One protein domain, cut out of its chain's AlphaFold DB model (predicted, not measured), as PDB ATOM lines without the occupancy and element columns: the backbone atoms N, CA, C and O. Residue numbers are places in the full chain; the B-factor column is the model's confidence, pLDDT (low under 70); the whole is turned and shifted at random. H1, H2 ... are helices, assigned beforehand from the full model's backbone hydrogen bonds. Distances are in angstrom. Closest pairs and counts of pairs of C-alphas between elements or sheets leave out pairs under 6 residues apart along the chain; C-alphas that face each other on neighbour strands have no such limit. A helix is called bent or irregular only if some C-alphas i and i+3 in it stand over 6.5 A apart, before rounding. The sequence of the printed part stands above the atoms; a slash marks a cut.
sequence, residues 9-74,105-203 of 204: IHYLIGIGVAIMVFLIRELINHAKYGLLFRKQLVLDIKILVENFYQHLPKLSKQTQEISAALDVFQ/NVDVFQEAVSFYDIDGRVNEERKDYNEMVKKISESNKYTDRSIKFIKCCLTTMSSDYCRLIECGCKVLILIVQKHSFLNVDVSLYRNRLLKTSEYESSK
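What this domain is: This is residues 9 to 74 and 105 to 203 of the 204 residues of an uncharacterized protein of Candidatus Atribacteria bacterium (UniProt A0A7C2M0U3). A long bent helix, H1, runs from one end of the model to the other; its residues 9 to 34 stick out as a free arm, and farther on it packs on H3, the middle of the body. H2 and H4 each pair with H3 as a helical hairpin. The printed part has 165 residues, with four named helices in the order H1, H2, H3, H4, no named strand, and the class all helix. It is extended, with a radius of gyration of the C-alphas of 23.8 A and spans of 92 by 35 by 20 A; the free arm adds to the length.

How they stand to each other: Start at H1, residues 9 to 74, assigned as one helix by its hydrogen bonds but bent: C-alphas 54 and 57 are 7.1 A apart. Its arms, H1a, residues 9 to 54, and H1b, residues 57 to 74, stand at a steep tilt of 44 degrees. The hub is H3, residues 144 to 178. H1a touches it with residues 42 to 53 alone, at a steep tilt of 42 degrees; the closest C-alphas, of Val 49 and Ile 165, are 5.2 A apart. H1b touches H3 at a shallow tilt of 21 degrees, closest at C-alphas 63 and 154, 5.6 A. H2, residues 106 to 139, touches H3 at 23 degrees, a shallow tilt, closest at C-alphas 115 and 167, 5.6 A. H1a, H2 and H3 form a bundle, a group of helices standing together. H4, residues 186 to 201, touches H3 at a shallow tilt of 30 degrees, closest at C-alphas 169 and 189, 5.2 A. H2 and H4 are apart. Every O i to N i+4 pair is within hydrogen-bond range in H1a, H1b, H2 and H4, and 30 of 31 in H3.

Where its parts are: Find C-alpha 9 at (24.800, -18.192, -124.325); from there H1a runs 67.3 A. H2 is 49.8 A long and H3 50.5 A. H1b measures 26.0 A, and H4 measures 23.0 A, ending at C-alpha 201, (3.867, -50.979, -61.169).

The domain as a whole: C-alphas 9 and 74, the two farthest apart, are 92.3 A apart. Residues 75 to 104 are not printed, and C-alphas 74 and 105 are 52.2 A apart across this cut. The link from H2 to H3 is tight and that from H3 to H4 short. Residue 203 is under 70 in pLDDT.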
ATOM      1  N   ILE A   9      24.470 -18.383-125.741       77.44
ATOM      2  CA  ILE A   9      24.800 -18.192-124.325       77.44
ATOM      3  C   ILE A   9      23.596 -17.684-123.509       77.44
ATOM      4  O   ILE A   9      23.333 -18.206-122.432       77.44
ATOM      5  N   HIS A  10      22.824 -16.719-124.015       77.19
ATOM      6  CA  HIS A  10      21.607 -16.221-123.361       77.19
ATOM      7  C   HIS A  10      20.528 -17.303-123.267       77.19
ATOM      8  O   HIS A  10      19.840 -17.393-122.252       77.19
ATOM      9  N   TYR A  11      20.410 -18.158-124.287       82.06
ATOM     10  CA  TYR A  11      19.499 -19.304-124.256       82.06
ATOM     11  C   TYR A  11      19.915 -20.332-123.191       82.06
ATOM     12  O   TYR A  11      19.087 -20.758-122.385       82.06
ATOM     13  N   LEU A  12      21.209 -20.668-123.113       84.19
ATOM     14  CA  LEU A  12      21.747 -21.556-122.076       84.19
ATOM     15  C   LEU A  12      21.595 -20.976-120.661       84.19
ATOM     16  O   LEU A  12      21.231 -21.709-119.741       84.19
ATOM     17  N   ILE A  13      21.815 -19.671-120.480       86.50
ATOM     18  CA  ILE A  13      21.567 -18.981-119.204       86.50
ATOM     19  C   ILE A  13      20.077 -19.039-118.852       86.50
ATOM     20  O   ILE A  13      19.739 -19.355-117.714       86.50
ATOM     21  N   GLY A  14      19.182 -18.802-119.817       85.50
ATOM     22  CA  GLY A  14      17.734 -18.904-119.621       85.50
ATOM     23  C   GLY A  14      17.292 -20.297-119.163       85.50
ATOM     24  O   GLY A  14      16.533 -20.413-118.200       85.50
ATOM     25  N   ILE A  15      17.823 -21.358-119.784       89.81
ATOM     26  CA  ILE A  15      17.596 -22.746-119.349       89.81
ATOM     27  C   ILE A  15      18.145 -22.971-117.938       89.81
ATOM     28  O   ILE A  15      17.450 -23.538-117.095       89.81
ATOM     29  N   GLY A  16      19.365 -22.506-117.656       89.56
ATOM     30  CA  GLY A  16      19.985 -22.637-116.337       89.56
ATOM     31  C   GLY A  16      19.154 -21.980-115.234       89.56
ATOM     32  O   GLY A  16      18.892 -22.599-114.203       89.56
ATOM     33  N   VAL A  17      18.664 -20.760-115.471       92.50
ATOM     34  CA  VAL A  17      17.765 -20.053-114.547       92.50
ATOM     35  C   VAL A  17      16.450 -20.816-114.376       92.50
ATOM     36  O   VAL A  17      16.006 -20.994-113.245       92.50
ATOM     37  N   ALA A  18      15.848 -21.320-115.457       91.56
ATOM     38  CA  ALA A  18      14.604 -22.087-115.379       91.56
ATOM     39  C   ALA A  18      14.758 -23.376-114.551       91.56
ATOM     40  O   ALA A  18      13.919 -23.657-113.692       91.56
ATOM     41  N   ILE A  19      15.853 -24.121-114.747       93.31
ATOM     42  CA  ILE A  19      16.175 -25.318-113.955       93.31
ATOM     43  C   ILE A  19      16.376 -24.942-112.485       93.31
ATOM     44  O   ILE A  19      15.801 -25.583-111.608       93.31
ATOM     45  N   MET A  20      17.138 -23.885-112.198       93.31
ATOM     46  CA  MET A  20      17.369 -23.435-110.823       93.31
ATOM     47  C   MET A  20      16.071 -23.018-110.127       93.31
ATOM     48  O   MET A  20      15.831 -23.425-108.994       93.31
ATOM     49  N   VAL A  21      15.201 -22.262-110.802       92.94
ATOM     50  CA  VAL A  21      13.887 -21.872-110.266       92.94
ATOM     51  C   VAL A  21      13.021 -23.102-109.992       92.94
ATOM     52  O   VAL A  21      12.385 -23.177-108.940       92.94
ATOM     53  N   PHE A  22      13.020 -24.082-110.898       93.94
ATOM     54  CA  PHE A  22      12.310 -25.343-110.698       93.94
ATOM     55  C   PHE A  22      12.840 -26.111-109.476       93.94
ATOM     56  O   PHE A  22      12.056 -26.486-108.608       93.94
ATOM     57  N   LEU A  23      14.161 -26.266-109.347       93.88
ATOM     58  CA  LEU A  23      14.787 -26.946-108.207       93.88
ATOM     59  C   LEU A  23      14.509 -26.233-106.878       93.88
ATOM     60  O   LEU A  23      14.188 -26.887-105.888       93.88
ATOM     61  N   ILE A  24      14.581 -24.898-106.853       93.12
ATOM     62  CA  ILE A  24      14.244 -24.098-105.668       93.12
ATOM     63  C   ILE A  24      12.777 -24.316-105.285       93.12
ATOM     64  O   ILE A  24      12.472 -24.526-104.110       93.12
ATOM     65  N   ARG A  25      11.863 -24.301-106.262       93.38
ATOM     66  CA  ARG A  25      10.435 -24.545-106.025       93.38
ATOM     67  C   ARG A  25      10.191 -25.937-105.448       93.38
ATOM     68  O   ARG A  25       9.452 -26.052-104.473       93.38
ATOM     69  N   GLU A  26      10.819 -26.967-106.008       91.56
ATOM     70  CA  GLU A  26      10.699 -28.338-105.506       91.56
ATOM     71  C   GLU A  26      11.264 -28.485-104.091       91.56
ATOM     72  O   GLU A  26      10.624 -29.094-103.233       91.56
ATOM     73  N   LEU A  27      12.396 -27.845-103.791       90.25
ATOM     74  CA  LEU A  27      12.979 -27.848-102.448       90.25
ATOM     75  C   LEU A  27      12.052 -27.172-101.425       90.25
ATOM     76  O   LEU A  27      11.825 -27.714-100.340       90.25
ATOM     77  N   ILE A  28      11.465 -26.023-101.776       92.00
ATOM     78  CA  ILE A  28      10.494 -25.317-100.925       92.00
ATOM     79  C   ILE A  28       9.240 -26.170-100.710       92.00
ATOM     80  O   ILE A  28       8.765 -26.291 -99.579       92.00
ATOM     81  N   ASN A  29       8.708 -26.778-101.773       90.62
ATOM     82  CA  ASN A  29       7.542 -27.655-101.688       90.62
ATOM     83  C   ASN A  29       7.825 -28.847-100.771       90.62
ATOM     84  O   ASN A  29       7.053 -29.103 -99.848       90.62
ATOM     85  N   HIS A  30       8.954 -29.526-100.966       87.56
ATOM     86  CA  HIS A  30       9.373 -30.656-100.143       87.56
ATOM     87  C   HIS A  30       9.505 -30.266 -98.663       87.56
ATOM     88  O   HIS A  30       8.955 -30.937 -97.786       87.56
ATOM     89  N   ALA A  31      10.148 -29.131 -98.367       87.38
ATOM     90  CA  ALA A  31      10.262 -28.618 -97.004       87.38
ATOM     91  C   ALA A  31       8.889 -28.296 -96.386       87.38
ATOM     92  O   ALA A  31       8.633 -28.632 -95.225       87.38
ATOM     93  N   LYS A  32       7.981 -27.690 -97.163       90.56
ATOM     94  CA  LYS A  32       6.610 -27.377 -96.737       90.56
ATOM     95  C   LYS A  32       5.811 -28.643 -96.428       90.56
ATOM     96  O   LYS A  32       5.173 -28.703 -95.378       90.56
ATOM     97  N   TYR A  33       5.851 -29.647 -97.304       89.88
ATOM     98  CA  TYR A  33       5.156 -30.917 -97.083       89.88
ATOM     99  C   TYR A  33       5.698 -31.648 -95.857       89.88
ATOM    100  O   TYR A  33       4.911 -32.060 -95.005       89.88
ATOM    101  N   GLY A  34       7.023 -31.712 -95.694       89.12
ATOM    102  CA  GLY A  34       7.633 -32.309 -94.508       89.12
ATOM    103  C   GLY A  34       7.250 -31.592 -93.211       89.12
ATOM    104  O   GLY A  34       6.979 -32.240 -92.200       89.12
ATOM    105  N   LEU A  35       7.166 -30.257 -93.229       89.31
ATOM    106  CA  LEU A  35       6.712 -29.470 -92.081       89.31
ATOM    107  C   LEU A  35       5.249 -29.767 -91.721       89.31
ATOM    108  O   LEU A  35       4.941 -29.977 -90.547       89.31
ATOM    109  N   LEU A  36       4.356 -29.768 -92.715       89.69
ATOM    110  CA  LEU A  36       2.936 -30.061 -92.514       89.69
ATOM    111  C   LEU A  36       2.738 -31.475 -91.968       89.69
ATOM    112  O   LEU A  36       2.006 -31.655 -90.999       89.69
ATOM    113  N   PHE A  37       3.453 -32.451 -92.527       90.56
ATOM    114  CA  PHE A  37       3.380 -33.834 -92.083       90.56
ATOM    115  C   PHE A  37       3.826 -34.005 -90.625       90.56
ATOM    116  O   PHE A  37       3.108 -34.610 -89.835       90.56
ATOM    117  N   ARG A  38       4.960 -33.419 -90.220       89.94
ATOM    118  CA  ARG A  38       5.423 -33.493 -88.819       89.94
ATOM    119  C   ARG A  38       4.438 -32.847 -87.845       89.94
ATOM    120  O   ARG A  38       4.232 -33.374 -86.757       89.94
ATOM    121  N   LYS A  39       3.828 -31.718 -88.224       89.69
ATOM    122  CA  LYS A  39       2.789 -31.062 -87.411       89.69
ATOM    123  C   LYS A  39       1.556 -31.946 -87.253       89.69
ATOM    124  O   LYS A  39       1.046 -32.062 -86.144       89.69
ATOM    125  N   GLN A  40       1.118 -32.566 -88.346       89.50
ATOM    126  CA  GLN A  40      -0.007 -33.494 -88.345       89.50
ATOM    127  C   GLN A  40       0.281 -34.694 -87.436       89.50
ATOM    128  O   GLN A  40      -0.469 -34.935 -86.499       89.50
ATOM    129  N   LEU A  41       1.440 -35.339 -87.610       90.62
ATOM    130  CA  LEU A  41       1.878 -36.469 -86.788       90.62
ATOM    131  C   LEU A  41       1.870 -36.144 -85.286       90.62
ATOM    132  O   LEU A  41       1.376 -36.928 -84.481       90.62
ATOM    133  N   VAL A  42       2.391 -34.975 -84.898       90.56
ATOM    134  CA  VAL A  42       2.358 -34.515 -83.500       90.56
ATOM    135  C   VAL A  42       0.931 -34.387 -82.985       90.56
ATOM    136  O   VAL A  42       0.648 -34.809 -81.866       90.56
ATOM    137  N   LEU A  43       0.050 -33.769 -83.770       89.38
ATOM    138  CA  LEU A  43      -1.335 -33.540 -83.380       89.38
ATOM    139  C   LEU A  43      -2.084 -34.866 -83.208       89.38
ATOM    140  O   LEU A  43      -2.768 -35.044 -82.204       89.38
ATOM    141  N   ASP A  44      -1.883 -35.807 -84.124       88.94
ATOM    142  CA  ASP A  44      -2.535 -37.115 -84.088       88.94
ATOM    143  C   ASP A  44      -2.095 -37.935 -82.875       88.94
ATOM    144  O   ASP A  44      -2.930 -38.400 -82.095       88.94
ATOM    145  N   ILE A  45      -0.782 -38.053 -82.656       91.56
ATOM    146  CA  ILE A  45      -0.244 -38.777 -81.498       91.56
ATOM    147  C   ILE A  45      -0.688 -38.103 -80.200       91.56
ATOM    148  O   ILE A  45      -1.066 -38.788 -79.253       91.56
ATOM    149  N   LYS A  46      -0.706 -36.765 -80.150       91.19
ATOM    150  CA  LYS A  46      -1.206 -36.022 -78.989       91.19
ATOM    151  C   LYS A  46      -2.655 -36.381 -78.668       91.19
ATOM    152  O   LYS A  46      -2.935 -36.714 -77.518       91.19
ATOM    153  N   ILE A  47      -3.552 -36.310 -79.654       90.25
ATOM    154  CA  ILE A  47      -4.982 -36.598 -79.467       90.25
ATOM    155  C   ILE A  47      -5.169 -38.030 -78.971       90.25
ATOM    156  O   ILE A  47      -5.885 -38.258 -77.997       90.25
ATOM    157  N   LEU A  48      -4.485 -38.991 -79.592       90.56
ATOM    158  CA  LEU A  48      -4.568 -40.390 -79.191       90.56
ATOM    159  C   LEU A  48      -4.063 -40.594 -77.760       90.56
ATOM    160  O   LEU A  48      -4.796 -41.125 -76.929       90.56
ATOM    161  N   VAL A  49      -2.861 -40.115 -77.430       91.94
ATOM    162  CA  VAL A  49      -2.303 -40.218 -76.070       91.94
ATOM    163  C   VAL A  49      -3.234 -39.576 -75.038       91.94
ATOM    164  O   VAL A  49      -3.431 -40.136 -73.962       91.94
ATOM    165  N   GLU A  50      -3.816 -38.415 -75.344       90.50
ATOM    166  CA  GLU A  50      -4.792 -37.748 -74.475       90.50
ATOM    167  C   GLU A  50      -6.039 -38.604 -74.250       90.50
ATOM    168  O   GLU A  50      -6.426 -38.811 -73.097       90.50
ATOM    169  N   ASN A  51      -6.612 -39.156 -75.317       90.25
ATOM    170  CA  ASN A  51      -7.784 -40.022 -75.236       90.25
ATOM    171  C   ASN A  51      -7.485 -41.278 -74.407       90.25
ATOM    172  O   ASN A  51      -8.185 -41.570 -73.437       90.25
ATOM    173  N   PHE A  52      -6.414 -42.007 -74.727       90.38
ATOM    174  CA  PHE A  52      -6.051 -43.225 -74.000       90.38
ATOM    175  C   PHE A  52      -5.778 -42.949 -72.519       90.38
ATOM    176  O   PHE A  52      -6.276 -43.676 -71.658       90.38
ATOM    177  N   TYR A  53      -5.081 -41.855 -72.202       90.44
ATOM    178  CA  TYR A  53      -4.816 -41.459 -70.819       90.44
ATOM    179  C   TYR A  53      -6.102 -41.129 -70.044       90.44
ATOM    180  O   TYR A  53      -6.260 -41.552 -68.900       90.44
ATOM    181  N   GLN A  54      -7.052 -40.414 -70.657       90.12
ATOM    182  CA  GLN A  54      -8.336 -40.082 -70.025       90.12
ATOM    183  C   GLN A  54      -9.232 -41.309 -69.802       90.12
ATOM    184  O   GLN A  54      -9.980 -41.364 -68.823       90.12
ATOM    185  N   HIS A  55      -9.173 -42.297 -70.698       88.94
ATOM    186  CA  HIS A  55     -10.010 -43.495 -70.632       88.94
ATOM    187  C   HIS A  55      -9.400 -44.640 -69.809       88.94
ATOM    188  O   HIS A  55     -10.140 -45.529 -69.378       88.94
ATOM    189  N   LEU A  56      -8.095 -44.597 -69.518       89.00
ATOM    190  CA  LEU A  56      -7.388 -45.617 -68.741       89.00
ATOM    191  C   LEU A  56      -8.040 -45.928 -67.373       89.00
ATOM    192  O   LEU A  56      -8.239 -47.111 -67.085       89.00
ATOM    193  N   PRO A  57      -8.465 -44.945 -66.546       88.19
ATOM    194  CA  PRO A  57      -9.107 -45.243 -65.263       88.19
ATOM    195  C   PRO A  57     -10.435 -45.995 -65.406       88.19
ATOM    196  O   PRO A  57     -10.737 -46.882 -64.609       88.19
ATOM    197  N   LYS A  58     -11.226 -45.677 -66.441       88.50
ATOM    198  CA  LYS A  58     -12.506 -46.352 -66.708       88.50
ATOM    199  C   LYS A  58     -12.278 -47.815 -67.092       88.50
ATOM    200  O   LYS A  58     -12.934 -48.694 -66.540       88.50
ATOM    201  N   LEU A  59     -11.305 -48.065 -67.970       88.38
ATOM    202  CA  LEU A  59     -10.906 -49.417 -68.368       88.38
ATOM    203  C   LEU A  59     -10.378 -50.223 -67.171       88.38
ATOM    204  O   LEU A  59     -10.743 -51.384 -66.980       88.38
ATOM    205  N   SER A  60      -9.567 -49.589 -66.318       86.38
ATOM    206  CA  SER A  60      -9.069 -50.181 -65.073       86.38
ATOM    207  C   SER A  60     -10.204 -50.643 -64.169       86.38
ATOM    208  O   SER A  60     -10.185 -51.767 -63.669       86.38
ATOM    209  N   LYS A  61     -11.202 -49.777 -63.977       87.81
ATOM    210  CA  LYS A  61     -12.355 -50.063 -63.128       87.81
ATOM    211  C   LYS A  61     -13.144 -51.259 -63.660       87.81
ATOM    212  O   LYS A  61     -13.409 -52.190 -62.909       87.81
ATOM    213  N   GLN A  62     -13.427 -51.282 -64.963       87.69
ATOM    214  CA  GLN A  62     -14.109 -52.413 -65.606       87.69
ATOM    215  C   GLN A  62     -13.319 -53.722 -65.472       87.69
ATOM    216  O   GLN A  62     -13.899 -54.775 -65.221       87.69
ATOM    217  N   THR A  63     -11.990 -53.667 -65.586       88.00
ATOM    218  CA  THR A  63     -11.119 -54.845 -65.419       88.00
ATOM    219  C   THR A  63     -11.217 -55.426 -64.002       88.00
ATOM    220  O   THR A  63     -11.271 -56.648 -63.826       88.00
ATOM    221  N   GLN A  64     -11.274 -54.562 -62.985       87.38
ATOM    222  CA  GLN A  64     -11.436 -54.963 -61.584       87.38
ATOM    223  C   GLN A  64     -12.831 -55.532 -61.311       87.38
ATOM    224  O   GLN A  64     -12.943 -56.604 -60.719       87.38
ATOM    225  N   GLU A  65     -13.882 -54.864 -61.795       87.75
ATOM    226  CA  GLU A  65     -15.273 -55.322 -61.669       87.75
ATOM    227  C   GLU A  65     -15.455 -56.717 -62.291       87.75
ATOM    228  O   GLU A  65     -16.038 -57.605 -61.671       87.75
ATOM    229  N   ILE A  66     -14.869 -56.960 -63.469       87.06
ATOM    230  CA  ILE A  66     -14.909 -58.272 -64.128       87.06
ATOM    231  C   ILE A  66     -14.100 -59.331 -63.386       87.06
ATOM    232  O   ILE A  66     -14.503 -60.493 -63.341       87.06
ATOM    233  N   SER A  67     -12.968 -58.952 -62.797       86.38
ATOM    234  CA  SER A  67     -12.166 -59.884 -62.003       86.38
ATOM    235  C   SER A  67     -12.942 -60.362 -60.778       86.38
ATOM    236  O   SER A  67     -13.066 -61.566 -60.586       86.38
ATOM    237  N   ALA A  68     -13.562 -59.439 -60.037       85.31
ATOM    238  CA  ALA A  68     -14.421 -59.779 -58.905       85.31
ATOM    239  C   ALA A  68     -15.640 -60.615 -59.335       85.31
ATOM    240  O   ALA A  68     -16.017 -61.578 -58.669       85.31
ATOM    241  N   ALA A  69     -16.243 -60.286 -60.480       84.06
ATOM    242  CA  ALA A  69     -17.367 -61.041 -61.018       84.06
ATOM    243  C   ALA A  69     -17.002 -62.482 -61.402       84.06
ATOM    244  O   ALA A  69     -17.821 -63.385 -61.222       84.06
ATOM    245  N   LEU A  70     -15.790 -62.714 -61.914       84.62
ATOM    246  CA  LEU A  70     -15.303 -64.059 -62.213       84.62
ATOM    247  C   LEU A  70     -15.168 -64.894 -60.934       84.62
ATOM    248  O   LEU A  70     -15.612 -66.041 -60.922       84.62
ATOM    249  N   ASP A  71     -14.634 -64.311 -59.862       84.50
ATOM    250  CA  ASP A  71     -14.495 -64.986 -58.566       84.50
ATOM    251  C   ASP A  71     -15.875 -65.365 -57.992       84.50
ATOM    252  O   ASP A  71     -16.098 -66.487 -57.529       84.50
ATOM    253  N   VAL A  72     -16.855 -64.460 -58.112       83.88
ATOM    254  CA  VAL A  72     -18.251 -64.713 -57.715       83.88
ATOM    255  C   VAL A  72     -18.891 -65.804 -58.579       83.88
ATOM    256  O   VAL A  72     -19.537 -66.703 -58.035       83.88
ATOM    257  N   PHE A  73     -18.691 -65.775 -59.899       83.25
ATOM    258  CA  PHE A  73     -19.217 -66.798 -60.807       83.25
ATOM    259  C   PHE A  73     -18.654 -68.187 -60.472       83.25
ATOM    260  O   PHE A  73     -19.402 -69.161 -60.403       83.25
ATOM    261  N   GLN A  74     -17.351 -68.279 -60.190       83.19
ATOM    262  CA  GLN A  74     -16.691 -69.530 -59.797       83.19
ATOM    263  C   GLN A  74     -17.158 -70.051 -58.432       83.19
ATOM    264  O   GLN A  74     -17.161 -71.259 -58.210       83.19
ATOM    265  N   ASN A 105      13.156 -38.344 -89.072       89.38
ATOM    266  CA  ASN A 105      14.345 -39.040 -88.611       89.38
ATOM    267  C   ASN A 105      14.022 -40.530 -88.376       89.38
ATOM    268  O   ASN A 105      12.903 -40.854 -87.978       89.38
ATOM    269  N   VAL A 106      15.002 -41.414 -88.587       89.62
ATOM    270  CA  VAL A 106      14.842 -42.873 -88.434       89.62
ATOM    271  C   VAL A 106      14.320 -43.244 -87.043       89.62
ATOM    272  O   VAL A 106      13.367 -44.012 -86.953       89.62
ATOM    273  N   ASP A 107      14.862 -42.634 -85.986       89.88
ATOM    274  CA  ASP A 107      14.451 -42.900 -84.602       89.88
ATOM    275  C   ASP A 107      12.972 -42.525 -84.389       89.88
ATOM    276  O   ASP A 107      12.188 -43.271 -83.808       89.88
ATOM    277  N   VAL A 108      12.568 -41.358 -84.914       89.88
ATOM    278  CA  VAL A 108      11.187 -40.853 -84.828       89.88
ATOM    279  C   VAL A 108      10.231 -41.761 -85.588       89.88
ATOM    280  O   VAL A 108       9.132 -42.035 -85.114       89.88
ATOM    281  N   PHE A 109      10.640 -42.217 -86.770       91.94
ATOM    282  CA  PHE A 109       9.838 -43.108 -87.592       91.94
ATOM    283  C   PHE A 109       9.614 -44.457 -86.902       91.94
ATOM    284  O   PHE A 109       8.476 -44.906 -86.831       91.94
ATOM    285  N   GLN A 110      10.663 -45.071 -86.350       91.56
ATOM    286  CA  GLN A 110      10.561 -46.360 -85.658       91.56
ATOM    287  C   GLN A 110       9.629 -46.295 -84.444       91.56
ATOM    288  O   GLN A 110       8.742 -47.136 -84.301       91.56
ATOM    289  N   GLU A 111       9.778 -45.269 -83.606       91.44
ATOM    290  CA  GLU A 111       8.905 -45.078 -82.444       91.44
ATOM    291  C   GLU A 111       7.456 -44.786 -82.868       91.44
ATOM    292  O   GLU A 111       6.517 -45.326 -82.286       91.44
ATOM    293  N   ALA A 112       7.245 -43.994 -83.927       91.50
ATOM    294  CA  ALA A 112       5.904 -43.733 -84.449       91.50
ATOM    295  C   ALA A 112       5.246 -44.996 -85.033       91.50
ATOM    296  O   ALA A 112       4.049 -45.198 -84.840       91.50
ATOM    297  N   VAL A 113       6.005 -45.865 -85.711       92.12
ATOM    298  CA  VAL A 113       5.499 -47.164 -86.188       92.12
ATOM    299  C   VAL A 113       5.087 -48.032 -85.003       92.12
ATOM    300  O   VAL A 113       3.948 -48.486 -84.968       92.12
ATOM    301  N   SER A 114       5.952 -48.175 -83.994       91.50
ATOM    302  CA  SER A 114       5.631 -48.927 -82.773       91.50
ATOM    303  C   SER A 114       4.355 -48.406 -82.102       91.50
ATOM    304  O   SER A 114       3.513 -49.191 -81.667       91.50
ATOM    305  N   PHE A 115       4.176 -47.086 -82.052       92.94
ATOM    306  CA  PHE A 115       2.968 -46.462 -81.520       92.94
ATOM    307  C   PHE A 115       1.702 -46.886 -82.285       92.94
ATOM    308  O   PHE A 115       0.744 -47.349 -81.664       92.94
ATOM    309  N   TYR A 116       1.699 -46.775 -83.619       91.31
ATOM    310  CA  TYR A 116       0.538 -47.151 -84.436       91.31
ATOM    311  C   TYR A 116       0.306 -48.667 -84.505       91.31
ATOM    312  O   TYR A 116      -0.838 -49.094 -84.651       91.31
ATOM    313  N   ASP A 117       1.349 -49.484 -84.359       90.69
ATOM    314  CA  ASP A 117       1.210 -50.939 -84.257       90.69
ATOM    315  C   ASP A 117       0.479 -51.330 -82.964       90.69
ATOM    316  O   ASP A 117      -0.404 -52.191 -82.981       90.69
ATOM    317  N   ILE A 118       0.807 -50.682 -81.837       91.00
ATOM    318  CA  ILE A 118       0.092 -50.892 -80.569       91.00
ATOM    319  C   ILE A 118      -1.362 -50.419 -80.697       91.00
ATOM    320  O   ILE A 118      -2.264 -51.146 -80.290       91.00
ATOM    321  N   ASP A 119      -1.605 -49.246 -81.293       90.50
ATOM    322  CA  ASP A 119      -2.962 -48.731 -81.544       90.50
ATOM    323  C   ASP A 119      -3.805 -49.705 -82.387       90.50
ATOM    324  O   ASP A 119      -4.958 -49.996 -82.055       90.50
ATOM    325  N   GLY A 120      -3.198 -50.296 -83.423       89.12
ATOM    326  CA  GLY A 120      -3.813 -51.338 -84.241       89.12
ATOM    327  C   GLY A 120      -4.257 -52.548 -83.417       89.12
ATOM    328  O   GLY A 120      -5.429 -52.926 -83.480       89.12
ATOM    329  N   ARG A 121      -3.361 -53.104 -82.587       89.81
ATOM    330  CA  ARG A 121      -3.692 -54.235 -81.699       89.81
ATOM    331  C   ARG A 121      -4.803 -53.895 -80.712       89.81
ATOM    332  O   ARG A 121      -5.722 -54.685 -80.524       89.81
ATOM    333  N   VAL A 122      -4.758 -52.703 -80.113       91.19
ATOM    334  CA  VAL A 122      -5.808 -52.233 -79.198       91.19
ATOM    335  C   VAL A 122      -7.160 -52.186 -79.901       91.19
ATOM    336  O   VAL A 122      -8.176 -52.572 -79.323       91.19
ATOM    337  N   ASN A 123      -7.196 -51.730 -81.153       89.94
ATOM    338  CA  ASN A 123      -8.434 -51.665 -81.918       89.94
ATOM    339  C   ASN A 123      -8.987 -53.057 -82.265       89.94
ATOM    340  O   ASN A 123     -10.207 -53.230 -82.263       89.94
ATOM    341  N   GLU A 124      -8.127 -54.032 -82.554       90.31
ATOM    342  CA  GLU A 124      -8.524 -55.433 -82.759       90.31
ATOM    343  C   GLU A 124      -9.114 -56.029 -81.476       90.31
ATOM    344  O   GLU A 124     -10.271 -56.449 -81.474       90.31
ATOM    345  N   GLU A 125      -8.397 -55.929 -80.354       92.31
ATOM    346  CA  GLU A 125      -8.851 -56.450 -79.058       92.31
ATOM    347  C   GLU A 125     -10.176 -55.805 -78.610       92.31
ATOM    348  O   GLU A 125     -11.076 -56.454 -78.071       92.31
ATOM    349  N   ARG A 126     -10.343 -54.508 -78.887       92.50
ATOM    350  CA  ARG A 126     -11.587 -53.773 -78.637       92.50
ATOM    351  C   ARG A 126     -12.749 -54.304 -79.475       92.50
ATOM    352  O   ARG A 126     -13.872 -54.368 -78.968       92.50
ATOM    353  N   LYS A 127     -12.527 -54.622 -80.756       92.50
ATOM    354  CA  LYS A 127     -13.569 -55.189 -81.632       92.50
ATOM    355  C   LYS A 127     -14.026 -56.539 -81.093       92.50
ATOM    356  O   LYS A 127     -15.230 -56.724 -80.922       92.50
ATOM    357  N   ASP A 128     -13.078 -57.395 -80.736       93.38
ATOM    358  CA  ASP A 128     -13.336 -58.717 -80.169       93.38
ATOM    359  C   ASP A 128     -14.111 -58.626 -78.845       93.38
ATOM    360  O   ASP A 128     -15.133 -59.298 -78.653       93.38
ATOM    361  N   TYR A 129     -13.693 -57.723 -77.951       94.00
ATOM    362  CA  TYR A 129     -14.414 -57.422 -76.715       94.00
ATOM    363  C   TYR A 129     -15.847 -56.949 -76.993       94.00
ATOM    364  O   TYR A 129     -16.802 -57.500 -76.443       94.00
ATOM    365  N   ASN A 130     -16.028 -55.952 -77.864       93.56
ATOM    366  CA  ASN A 130     -17.343 -55.379 -78.156       93.56
ATOM    367  C   ASN A 130     -18.286 -56.399 -78.808       93.56
ATOM    368  O   ASN A 130     -19.481 -56.409 -78.504       93.56
ATOM    369  N   GLU A 131     -17.768 -57.270 -79.674       93.25
ATOM    370  CA  GLU A 131     -18.542 -58.357 -80.266       93.25
ATOM    371  C   GLU A 131     -19.001 -59.356 -79.196       93.25
ATOM    372  O   GLU A 131     -20.166 -59.763 -79.184       93.25
ATOM    373  N   MET A 132     -18.123 -59.711 -78.253       91.81
ATOM    374  CA  MET A 132     -18.490 -60.581 -77.137       91.81
ATOM    375  C   MET A 132     -19.548 -59.936 -76.232       91.81
ATOM    376  O   MET A 132     -20.537 -60.585 -75.890       91.81
ATOM    377  N   VAL A 133     -19.386 -58.656 -75.880       90.12
ATOM    378  CA  VAL A 133     -20.372 -57.906 -75.082       90.12
ATOM    379  C   VAL A 133     -21.734 -57.894 -75.772       90.12
ATOM    380  O   VAL A 133     -22.750 -58.158 -75.129       90.12
ATOM    381  N   LYS A 134     -21.762 -57.667 -77.091       90.38
ATOM    382  CA  LYS A 134     -22.991 -57.716 -77.886       90.38
ATOM    383  C   LYS A 134     -23.658 -59.095 -77.813       90.38
ATOM    384  O   LYS A 134     -24.838 -59.173 -77.483       90.38
ATOM    385  N   LYS A 135     -22.904 -60.182 -78.024       90.06
ATOM    386  CA  LYS A 135     -23.424 -61.563 -77.937       90.06
ATOM    387  C   LYS A 135     -24.008 -61.886 -76.560       90.06
ATOM    388  O   LYS A 135     -25.041 -62.550 -76.459       90.06
ATOM    389  N   ILE A 136     -23.366 -61.425 -75.487       87.44
ATOM    390  CA  ILE A 136     -23.871 -61.607 -74.117       87.44
ATOM    391  C   ILE A 136     -25.161 -60.814 -73.907       87.44
ATOM    392  O   ILE A 136     -26.121 -61.359 -73.363       87.44
ATOM    393  N   SER A 137     -25.210 -59.563 -74.370       84.88
ATOM    394  CA  SER A 137     -26.408 -58.725 -74.275       84.88
ATOM    395  C   SER A 137     -27.599 -59.335 -75.021       84.88
ATOM    396  O   SER A 137     -28.722 -59.260 -74.535       84.88
ATOM    397  N   GLU A 138     -27.367 -59.945 -76.185       86.69
ATOM    398  CA  GLU A 138     -28.414 -60.576 -77.000       86.69
ATOM    399  C   GLU A 138     -28.885 -61.914 -76.411       86.69
ATOM    400  O   GLU A 138     -30.077 -62.218 -76.415       86.69
ATOM    401  N   SER A 139     -27.963 -62.721 -75.879       85.12
ATOM    402  CA  SER A 139     -28.282 -64.034 -75.298       85.12
ATOM    403  C   SER A 139     -28.758 -63.978 -73.843       85.12
ATOM    404  O   SER A 139     -29.303 -64.966 -73.343       85.12
ATOM    405  N   ASN A 140     -28.537 -62.850 -73.157       79.38
ATOM    406  CA  ASN A 140     -28.799 -62.620 -71.733       79.38
ATOM    407  C   ASN A 140     -28.223 -63.722 -70.815       79.38
ATOM    408  O   ASN A 140     -28.794 -64.069 -69.775       79.38
ATOM    409  N   LYS A 141     -27.105 -64.330 -71.229       79.50
ATOM    410  CA  LYS A 141     -26.459 -65.444 -70.530       79.50
ATOM    411  C   LYS A 141     -24.956 -65.234 -70.455       79.50
ATOM    412  O   LYS A 141     -24.286 -65.017 -71.459       79.50
ATOM    413  N   TYR A 142     -24.429 -65.389 -69.245       79.94
ATOM    414  CA  TYR A 142     -22.998 -65.430 -68.985       79.94
ATOM    415  C   TYR A 142     -22.525 -66.879 -68.911       79.94
ATOM    416  O   TYR A 142     -23.171 -67.724 -68.289       79.94
ATOM    417  N   THR A 143     -21.378 -67.156 -69.521       84.62
ATOM    418  CA  THR A 143     -20.653 -68.419 -69.365       84.62
ATOM    419  C   THR A 143     -19.301 -68.142 -68.717       84.62
ATOM    420  O   THR A 143     -18.738 -67.062 -68.898       84.62
ATOM    421  N   ASP A 144     -18.734 -69.122 -68.010       84.50
ATOM    422  CA  ASP A 144     -17.366 -69.014 -67.479       84.50
ATOM    423  C   ASP A 144     -16.368 -68.633 -68.590       84.50
ATOM    424  O   ASP A 144     -15.542 -67.736 -68.426       84.50
ATOM    425  N   ARG A 145     -16.523 -69.236 -69.777       87.88
ATOM    426  CA  ARG A 145     -15.701 -68.938 -70.955       87.88
ATOM    427  C   ARG A 145     -15.818 -67.480 -71.403       87.88
ATOM    428  O   ARG A 145     -14.799 -66.867 -71.704       87.88
ATOM    429  N   SER A 146     -17.027 -66.925 -71.455       88.50
ATOM    430  CA  SER A 146     -17.236 -65.546 -71.910       88.50
ATOM    431  C   SER A 146     -16.705 -64.520 -70.906       88.50
ATOM    432  O   SER A 146     -16.104 -63.533 -71.319       88.50
ATOM    433  N   ILE A 147     -16.853 -64.768 -69.598       87.31
ATOM    434  CA  ILE A 147     -16.297 -63.887 -68.556       87.31
ATOM    435  C   ILE A 147     -14.762 -63.939 -68.579       87.31
ATOM    436  O   ILE A 147     -14.115 -62.892 -68.552       87.31
ATOM    437  N   LYS A 148     -14.165 -65.136 -68.696       90.31
ATOM    438  CA  LYS A 148     -12.706 -65.296 -68.841       90.31
ATOM    439  C   LYS A 148     -12.168 -64.590 -70.082       90.31
ATOM    440  O   LYS A 148     -11.143 -63.921 -69.991       90.31
ATOM    441  N   PHE A 149     -12.869 -64.707 -71.210       92.12
ATOM    442  CA  PHE A 149     -12.511 -64.008 -72.443       92.12
ATOM    443  C   PHE A 149     -12.519 -62.492 -72.242       92.12
ATOM    444  O   PHE A 149     -11.508 -61.845 -72.475       92.12
ATOM    445  N   ILE A 150     -13.605 -61.932 -71.700       91.44
ATOM    446  CA  ILE A 150     -13.698 -60.492 -71.434       91.44
ATOM    447  C   ILE A 150     -12.596 -60.014 -70.487       91.44
ATOM    448  O   ILE A 150     -11.974 -58.986 -70.743       91.44
ATOM    449  N   LYS A 151     -12.327 -60.761 -69.409       90.94
ATOM    450  CA  LYS A 151     -11.229 -60.445 -68.488       90.94
ATOM    451  C   LYS A 151      -9.896 -60.380 -69.228       90.94
ATOM    452  O   LYS A 151      -9.124 -59.451 -68.993       90.94
ATOM    453  N   CYS A 152      -9.638 -61.347 -70.109       92.56
ATOM    454  CA  CYS A 152      -8.444 -61.370 -70.945       92.56
ATOM    455  C   CYS A 152      -8.367 -60.109 -71.810       92.56
ATOM    456  O   CYS A 152      -7.387 -59.378 -71.699       92.56
ATOM    457  N   CYS A 153      -9.428 -59.783 -72.557       93.12
ATOM    458  CA  CYS A 153      -9.453 -58.606 -73.424       93.12
ATOM    459  C   CYS A 153      -9.204 -57.305 -72.662       93.12
ATOM    460  O   CYS A 153      -8.378 -56.486 -73.059       93.12
ATOM    461  N   LEU A 154      -9.892 -57.116 -71.534       92.19
ATOM    462  CA  LEU A 154      -9.739 -55.927 -70.697       92.19
ATOM    463  C   LEU A 154      -8.326 -55.811 -70.117       92.19
ATOM    464  O   LEU A 154      -7.763 -54.719 -70.092       92.19
ATOM    465  N   THR A 155      -7.730 -56.930 -69.703       91.12
ATOM    466  CA  THR A 155      -6.360 -56.952 -69.172       91.12
ATOM    467  C   THR A 155      -5.343 -56.611 -70.260       91.12
ATOM    468  O   THR A 155      -4.495 -55.742 -70.042       91.12
ATOM    469  N   THR A 156      -5.461 -57.232 -71.439       92.50
ATOM    470  CA  THR A 156      -4.606 -56.961 -72.605       92.50
ATOM    471  C   THR A 156      -4.718 -55.502 -73.030       92.50
ATOM    472  O   THR A 156      -3.708 -54.801 -73.054       92.50
ATOM    473  N   MET A 157      -5.940 -54.996 -73.243       92.00
ATOM    474  CA  MET A 157      -6.165 -53.584 -73.576       92.00
ATOM    475  C   MET A 157      -5.600 -52.653 -72.507       92.00
ATOM    476  O   MET A 157      -5.017 -51.629 -72.836       92.00
ATOM    477  N   SER A 158      -5.737 -52.986 -71.222       90.56
ATOM    478  CA  SER A 158      -5.223 -52.139 -70.146       90.56
ATOM    479  C   SER A 158      -3.695 -52.059 -70.143       90.56
ATOM    480  O   SER A 158      -3.149 -51.009 -69.810       90.56
ATOM    481  N   SER A 159      -3.001 -53.141 -70.507       91.31
ATOM    482  CA  SER A 159      -1.547 -53.122 -70.705       91.31
ATOM    483  C   SER A 159      -1.167 -52.355 -71.970       91.31
ATOM    484  O   SER A 159      -0.302 -51.482 -71.920       91.31
ATOM    485  N   ASP A 160      -1.838 -52.607 -73.093       92.31
ATOM    486  CA  ASP A 160      -1.522 -51.919 -74.342       92.31
ATOM    487  C   ASP A 160      -1.860 -50.417 -74.288       92.31
ATOM    488  O   ASP A 160      -1.121 -49.626 -74.862       92.31
ATOM    489  N   TYR A 161      -2.875 -49.978 -73.528       91.62
ATOM    490  CA  TYR A 161      -3.130 -48.552 -73.261       91.62
ATOM    491  C   TYR A 161      -1.925 -47.893 -72.585       91.62
ATOM    492  O   TYR A 161      -1.508 -46.809 -72.990       91.62
ATOM    493  N   CYS A 162      -1.360 -48.531 -71.555       91.50
ATOM    494  CA  CYS A 162      -0.174 -48.023 -70.872       91.50
ATOM    495  C   CYS A 162       1.007 -47.925 -71.839       91.50
ATOM    496  O   CYS A 162       1.571 -46.844 -72.003       91.50
ATOM    497  N   ARG A 163       1.298 -49.004 -72.573       91.88
ATOM    498  CA  ARG A 163       2.371 -49.034 -73.579       91.88
ATOM    499  C   ARG A 163       2.187 -47.989 -74.676       91.88
ATOM    500  O   ARG A 163       3.162 -47.375 -75.102       91.88
ATOM    501  N   LEU A 164       0.955 -47.767 -75.127       92.00
ATOM    502  CA  LEU A 164       0.621 -46.767 -76.137       92.00
ATOM    503  C   LEU A 164       0.856 -45.356 -75.607       92.00
ATOM    504  O   LEU A 164       1.480 -44.546 -76.291       92.00
ATOM    505  N   ILE A 165       0.408 -45.060 -74.383       92.62
ATOM    506  CA  ILE A 165       0.666 -43.771 -73.732       92.62
ATOM    507  C   ILE A 165       2.174 -43.550 -73.613       92.62
ATOM    508  O   ILE A 165       2.658 -42.474 -73.963       92.62
ATOM    509  N   GLU A 166       2.926 -44.556 -73.168       92.75
ATOM    510  CA  GLU A 166       4.375 -44.452 -73.037       92.75
ATOM    511  C   GLU A 166       5.068 -44.209 -74.376       92.75
ATOM    512  O   GLU A 166       5.854 -43.269 -74.508       92.75
ATOM    513  N   CYS A 167       4.765 -45.032 -75.379       91.88
ATOM    514  CA  CYS A 167       5.346 -44.924 -76.711       91.88
ATOM    515  C   CYS A 167       4.984 -43.579 -77.355       91.88
ATOM    516  O   CYS A 167       5.867 -42.848 -77.790       91.88
ATOM    517  N   GLY A 168       3.717 -43.164 -77.298       92.88
ATOM    518  CA  GLY A 168       3.279 -41.877 -77.835       92.88
ATOM    519  C   GLY A 168       3.937 -40.690 -77.127       92.88
ATOM    520  O   GLY A 168       4.375 -39.743 -77.780       92.88
ATOM    521  N   CYS A 169       4.103 -40.750 -75.801       93.69
ATOM    522  CA  CYS A 169       4.840 -39.725 -75.061       93.69
ATOM    523  C   CYS A 169       6.320 -39.673 -75.475       93.69
ATOM    524  O   CYS A 169       6.852 -38.577 -75.663       93.69
ATOM    525  N   LYS A 170       6.979 -40.828 -75.658       92.31
ATOM    526  CA  LYS A 170       8.361 -40.914 -76.165       92.31
ATOM    527  C   LYS A 170       8.480 -40.321 -77.567       92.31
ATOM    528  O   LYS A 170       9.369 -39.500 -77.783       92.31
ATOM    529  N   VAL A 171       7.559 -40.651 -78.477       92.12
ATOM    530  CA  VAL A 171       7.521 -40.079 -79.831       92.12
ATOM    531  C   VAL A 171       7.396 -38.559 -79.773       92.12
ATOM    532  O   VAL A 171       8.169 -37.858 -80.420       92.12
ATOM    533  N   LEU A 172       6.475 -38.024 -78.967       92.19
ATOM    534  CA  LEU A 172       6.276 -36.578 -78.841       92.19
ATOM    535  C   LEU A 172       7.518 -35.871 -78.281       92.19
ATOM    536  O   LEU A 172       7.922 -34.834 -78.809       92.19
ATOM    537  N   ILE A 173       8.166 -36.445 -77.261       91.69
ATOM    538  CA  ILE A 173       9.440 -35.939 -76.726       91.69
ATOM    539  C   ILE A 173      10.512 -35.928 -77.822       91.69
ATOM    540  O   ILE A 173      11.188 -34.915 -78.019       91.69
ATOM    541  N   LEU A 174      10.659 -37.042 -78.542       90.69
ATOM    542  CA  LEU A 174      11.691 -37.230 -79.554       90.69
ATOM    543  C   LEU A 174      11.483 -36.304 -80.758       90.69
ATOM    544  O   LEU A 174      12.435 -35.689 -81.237       90.69
ATOM    545  N   ILE A 175      10.236 -36.137 -81.207       88.25
ATOM    546  CA  ILE A 175       9.881 -35.195 -82.269       88.25
ATOM    547  C   ILE A 175      10.292 -33.780 -81.867       88.25
ATOM    548  O   ILE A 175      10.953 -33.112 -82.653       88.25
ATOM    549  N   VAL A 176       9.975 -33.323 -80.655       87.25
ATOM    550  CA  VAL A 176      10.353 -31.969 -80.210       87.25
ATOM    551  C   VAL A 176      11.867 -31.812 -80.095       87.25
ATOM    552  O   VAL A 176      12.401 -30.775 -80.479       87.25
ATOM    553  N   GLN A 177      12.579 -32.839 -79.622       86.88
ATOM    554  CA  GLN A 177      14.044 -32.824 -79.550       86.88
ATOM    555  C   GLN A 177      14.694 -32.695 -80.932       86.88
ATOM    556  O   GLN A 177      15.651 -31.941 -81.094       86.88
ATOM    557  N   LYS A 178      14.183 -33.417 -81.935       85.88
ATOM    558  CA  LYS A 178      14.717 -33.395 -83.308       85.88
ATOM    559  C   LYS A 178      14.159 -32.228 -84.138       85.88
ATOM    560  O   LYS A 178      14.747 -31.855 -85.154       85.88
ATOM    561  N   HIS A 179      13.038 -31.645 -83.717       80.81
ATOM    562  CA  HIS A 179      12.285 -30.614 -84.430       80.81
ATOM    563  C   HIS A 179      11.771 -29.534 -83.461       80.81
ATOM    564  O   HIS A 179      10.567 -29.361 -83.261       80.81
ATOM    565  N   SER A 180      12.701 -28.767 -82.884       74.44
ATOM    566  CA  SER A 180      12.425 -27.750 -81.852       74.44
ATOM    567  C   SER A 180      11.406 -26.678 -82.265       74.44
ATOM    568  O   SER A 180      10.712 -26.121 -81.418       74.44
ATOM    569  N   PHE A 181      11.244 -26.430 -83.568       77.94
ATOM    570  CA  PHE A 181      10.278 -25.471 -84.113       77.94
ATOM    571  C   PHE A 181       8.802 -25.867 -83.910       77.94
ATOM    572  O   PHE A 181       7.919 -25.052 -84.175       77.94
ATOM    573  N   LEU A 182       8.501 -27.102 -83.489       77.56
ATOM    574  CA  LEU A 182       7.122 -27.572 -83.300       77.56
ATOM    575  C   LEU A 182       6.464 -27.051 -82.008       77.56
ATOM    576  O   LEU A 182       5.247 -27.158 -81.892       77.56
ATOM    577  N   ASN A 183       7.234 -26.457 -81.085       76.44
ATOM    578  CA  ASN A 183       6.769 -25.784 -79.859       76.44
ATOM    579  C   ASN A 183       5.663 -26.534 -79.087       76.44
ATOM    580  O   ASN A 183       4.611 -25.983 -78.763       76.44
ATOM    581  N   VAL A 184       5.890 -27.820 -78.820       79.75
ATOM    582  CA  VAL A 184       4.986 -28.656 -78.022       79.75
ATOM    583  C   VAL A 184       5.485 -28.679 -76.580       79.75
ATOM    584  O   VAL A 184       6.674 -28.890 -76.346       79.75
ATOM    585  N   ASP A 185       4.587 -28.512 -75.608       82.25
ATOM    586  CA  ASP A 185       4.934 -28.646 -74.192       82.25
ATOM    587  C   ASP A 185       5.238 -30.109 -73.833       82.25
ATOM    588  O   ASP A 185       4.354 -30.959 -73.722       82.25
ATOM    589  N   VAL A 186       6.526 -30.395 -73.649       85.38
ATOM    590  CA  VAL A 186       7.045 -31.729 -73.336       85.38
ATOM    591  C   VAL A 186       6.889 -32.085 -71.851       85.38
ATOM    592  O   VAL A 186       6.922 -33.265 -71.489       85.38
ATOM    593  N   SER A 187       6.702 -31.092 -70.975       87.94
ATOM    594  CA  SER A 187       6.621 -31.310 -69.525       87.94
ATOM    595  C   SER A 187       5.424 -32.189 -69.148       87.94
ATOM    596  O   SER A 187       5.559 -33.120 -68.349       87.94
ATOM    597  N   LEU A 188       4.290 -31.976 -69.820       89.06
ATOM    598  CA  LEU A 188       3.077 -32.773 -69.676       89.06
ATOM    599  C   LEU A 188       3.317 -34.257 -69.995       89.06
ATOM    600  O   LEU A 188       2.907 -35.125 -69.226       89.06
ATOM    601  N   TYR A 189       4.001 -34.562 -71.100       90.00
ATOM    602  CA  TYR A 189       4.241 -35.948 -71.529       90.00
ATOM    603  C   TYR A 189       5.275 -36.661 -70.658       90.00
ATOM    604  O   TYR A 189       5.135 -37.851 -70.392       90.00
ATOM    605  N   ARG A 190       6.264 -35.932 -70.130       89.75
ATOM    606  CA  ARG A 190       7.176 -36.468 -69.105       89.75
ATOM    607  C   ARG A 190       6.431 -36.836 -67.822       89.75
ATOM    608  O   ARG A 190       6.682 -37.896 -67.263       89.75
ATOM    609  N   ASN A 191       5.493 -35.998 -67.380       90.62
ATOM    610  CA  ASN A 191       4.661 -36.295 -66.212       90.62
ATOM    611  C   ASN A 191       3.766 -37.524 -66.453       90.62
ATOM    612  O   ASN A 191       3.683 -38.403 -65.600       90.62
ATOM    613  N   ARG A 192       3.146 -37.620 -67.638       90.38
ATOM    614  CA  ARG A 192       2.329 -38.784 -68.011       90.38
ATOM    615  C   ARG A 192       3.139 -40.076 -68.041       90.38
ATOM    616  O   ARG A 192       2.657 -41.062 -67.506       90.38
ATOM    617  N   LEU A 193       4.364 -40.062 -68.575       90.06
ATOM    618  CA  LEU A 193       5.263 -41.223 -68.532       90.06
ATOM    619  C   LEU A 193       5.492 -41.731 -67.106       90.06
ATOM    620  O   LEU A 193       5.367 -42.927 -66.861       90.06
ATOM    621  N   LEU A 194       5.780 -40.825 -66.165       88.94
ATOM    622  CA  LEU A 194       5.976 -41.186 -64.757       88.94
ATOM    623  C   LEU A 194       4.715 -41.830 -64.170       88.94
ATOM    624  O   LEU A 194       4.776 -42.937 -63.643       88.94
ATOM    625  N   LYS A 195       3.556 -41.187 -64.344       88.50
ATOM    626  CA  LYS A 195       2.275 -41.690 -63.821       88.50
ATOM    627  C   LYS A 195       1.856 -43.021 -64.435       88.50
ATOM    628  O   LYS A 195       1.303 -43.868 -63.741       88.50
ATOM    629  N   THR A 196       2.089 -43.214 -65.731       86.12
ATOM    630  CA  THR A 196       1.786 -44.481 -66.402       86.12
ATOM    631  C   THR A 196       2.681 -45.605 -65.884       86.12
ATOM    632  O   THR A 196       2.173 -46.690 -65.616       86.12
ATOM    633  N   SER A 197       3.964 -45.327 -65.639       83.06
ATOM    634  CA  SER A 197       4.901 -46.290 -65.050       83.06
ATOM    635  C   SER A 197       4.537 -46.665 -63.603       83.06
ATOM    636  O   SER A 197       4.552 -47.844 -63.235       83.06
ATOM    637  N   GLU A 198       4.139 -45.684 -62.788       84.88
ATOM    638  CA  GLU A 198       3.599 -45.914 -61.438       84.88
ATOM    639  C   GLU A 198       2.341 -46.790 -61.487       84.88
ATOM    640  O   GLU A 198       2.198 -47.745 -60.721       84.88
ATOM    641  N   TYR A 199       1.444 -46.506 -62.433       81.75
ATOM    642  CA  TYR A 199       0.210 -47.255 -62.617       81.75
ATOM    643  C   TYR A 199       0.462 -48.704 -63.066       81.75
ATOM    644  O   TYR A 199      -0.154 -49.617 -62.515       81.75
ATOM    645  N   GLU A 200       1.392 -48.960 -63.990       76.56
ATOM    646  CA  GLU A 200       1.787 -50.335 -64.335       76.56
ATOM    647  C   GLU A 200       2.413 -51.078 -63.151       76.56
ATOM    648  O   GLU A 200       2.114 -52.253 -62.931       76.56
ATOM    649  N   SER A 201       3.236 -50.395 -62.356       77.06
ATOM    650  CA  SER A 201       3.867 -50.979 -61.169       77.06
ATOM    651  C   SER A 201       2.840 -51.361 -60.102       77.06
ATOM    652  O   SER A 201       3.026 -52.358 -59.415       77.06
ATOM    653  N   SER A 202       1.730 -50.621 -60.004       73.62
ATOM    654  CA  SER A 202       0.646 -50.888 -59.046       73.62
ATOM    655  C   SER A 202      -0.221 -52.110 -59.386       73.62
ATOM    656  O   SER A 202      -1.032 -52.532 -58.564       73.62
ATOM    657  N   LYS A 203      -0.082 -52.663 -60.599       67.31
ATOM    658  CA  LYS A 203      -0.811 -53.857 -61.055       67.31
ATOM    659  C   LYS A 203      -0.092 -55.178 -60.758       67.31
ATOM    660  O   LYS A 203      -0.713 -56.224 -60.948       67.31
TER     661      LYS A 203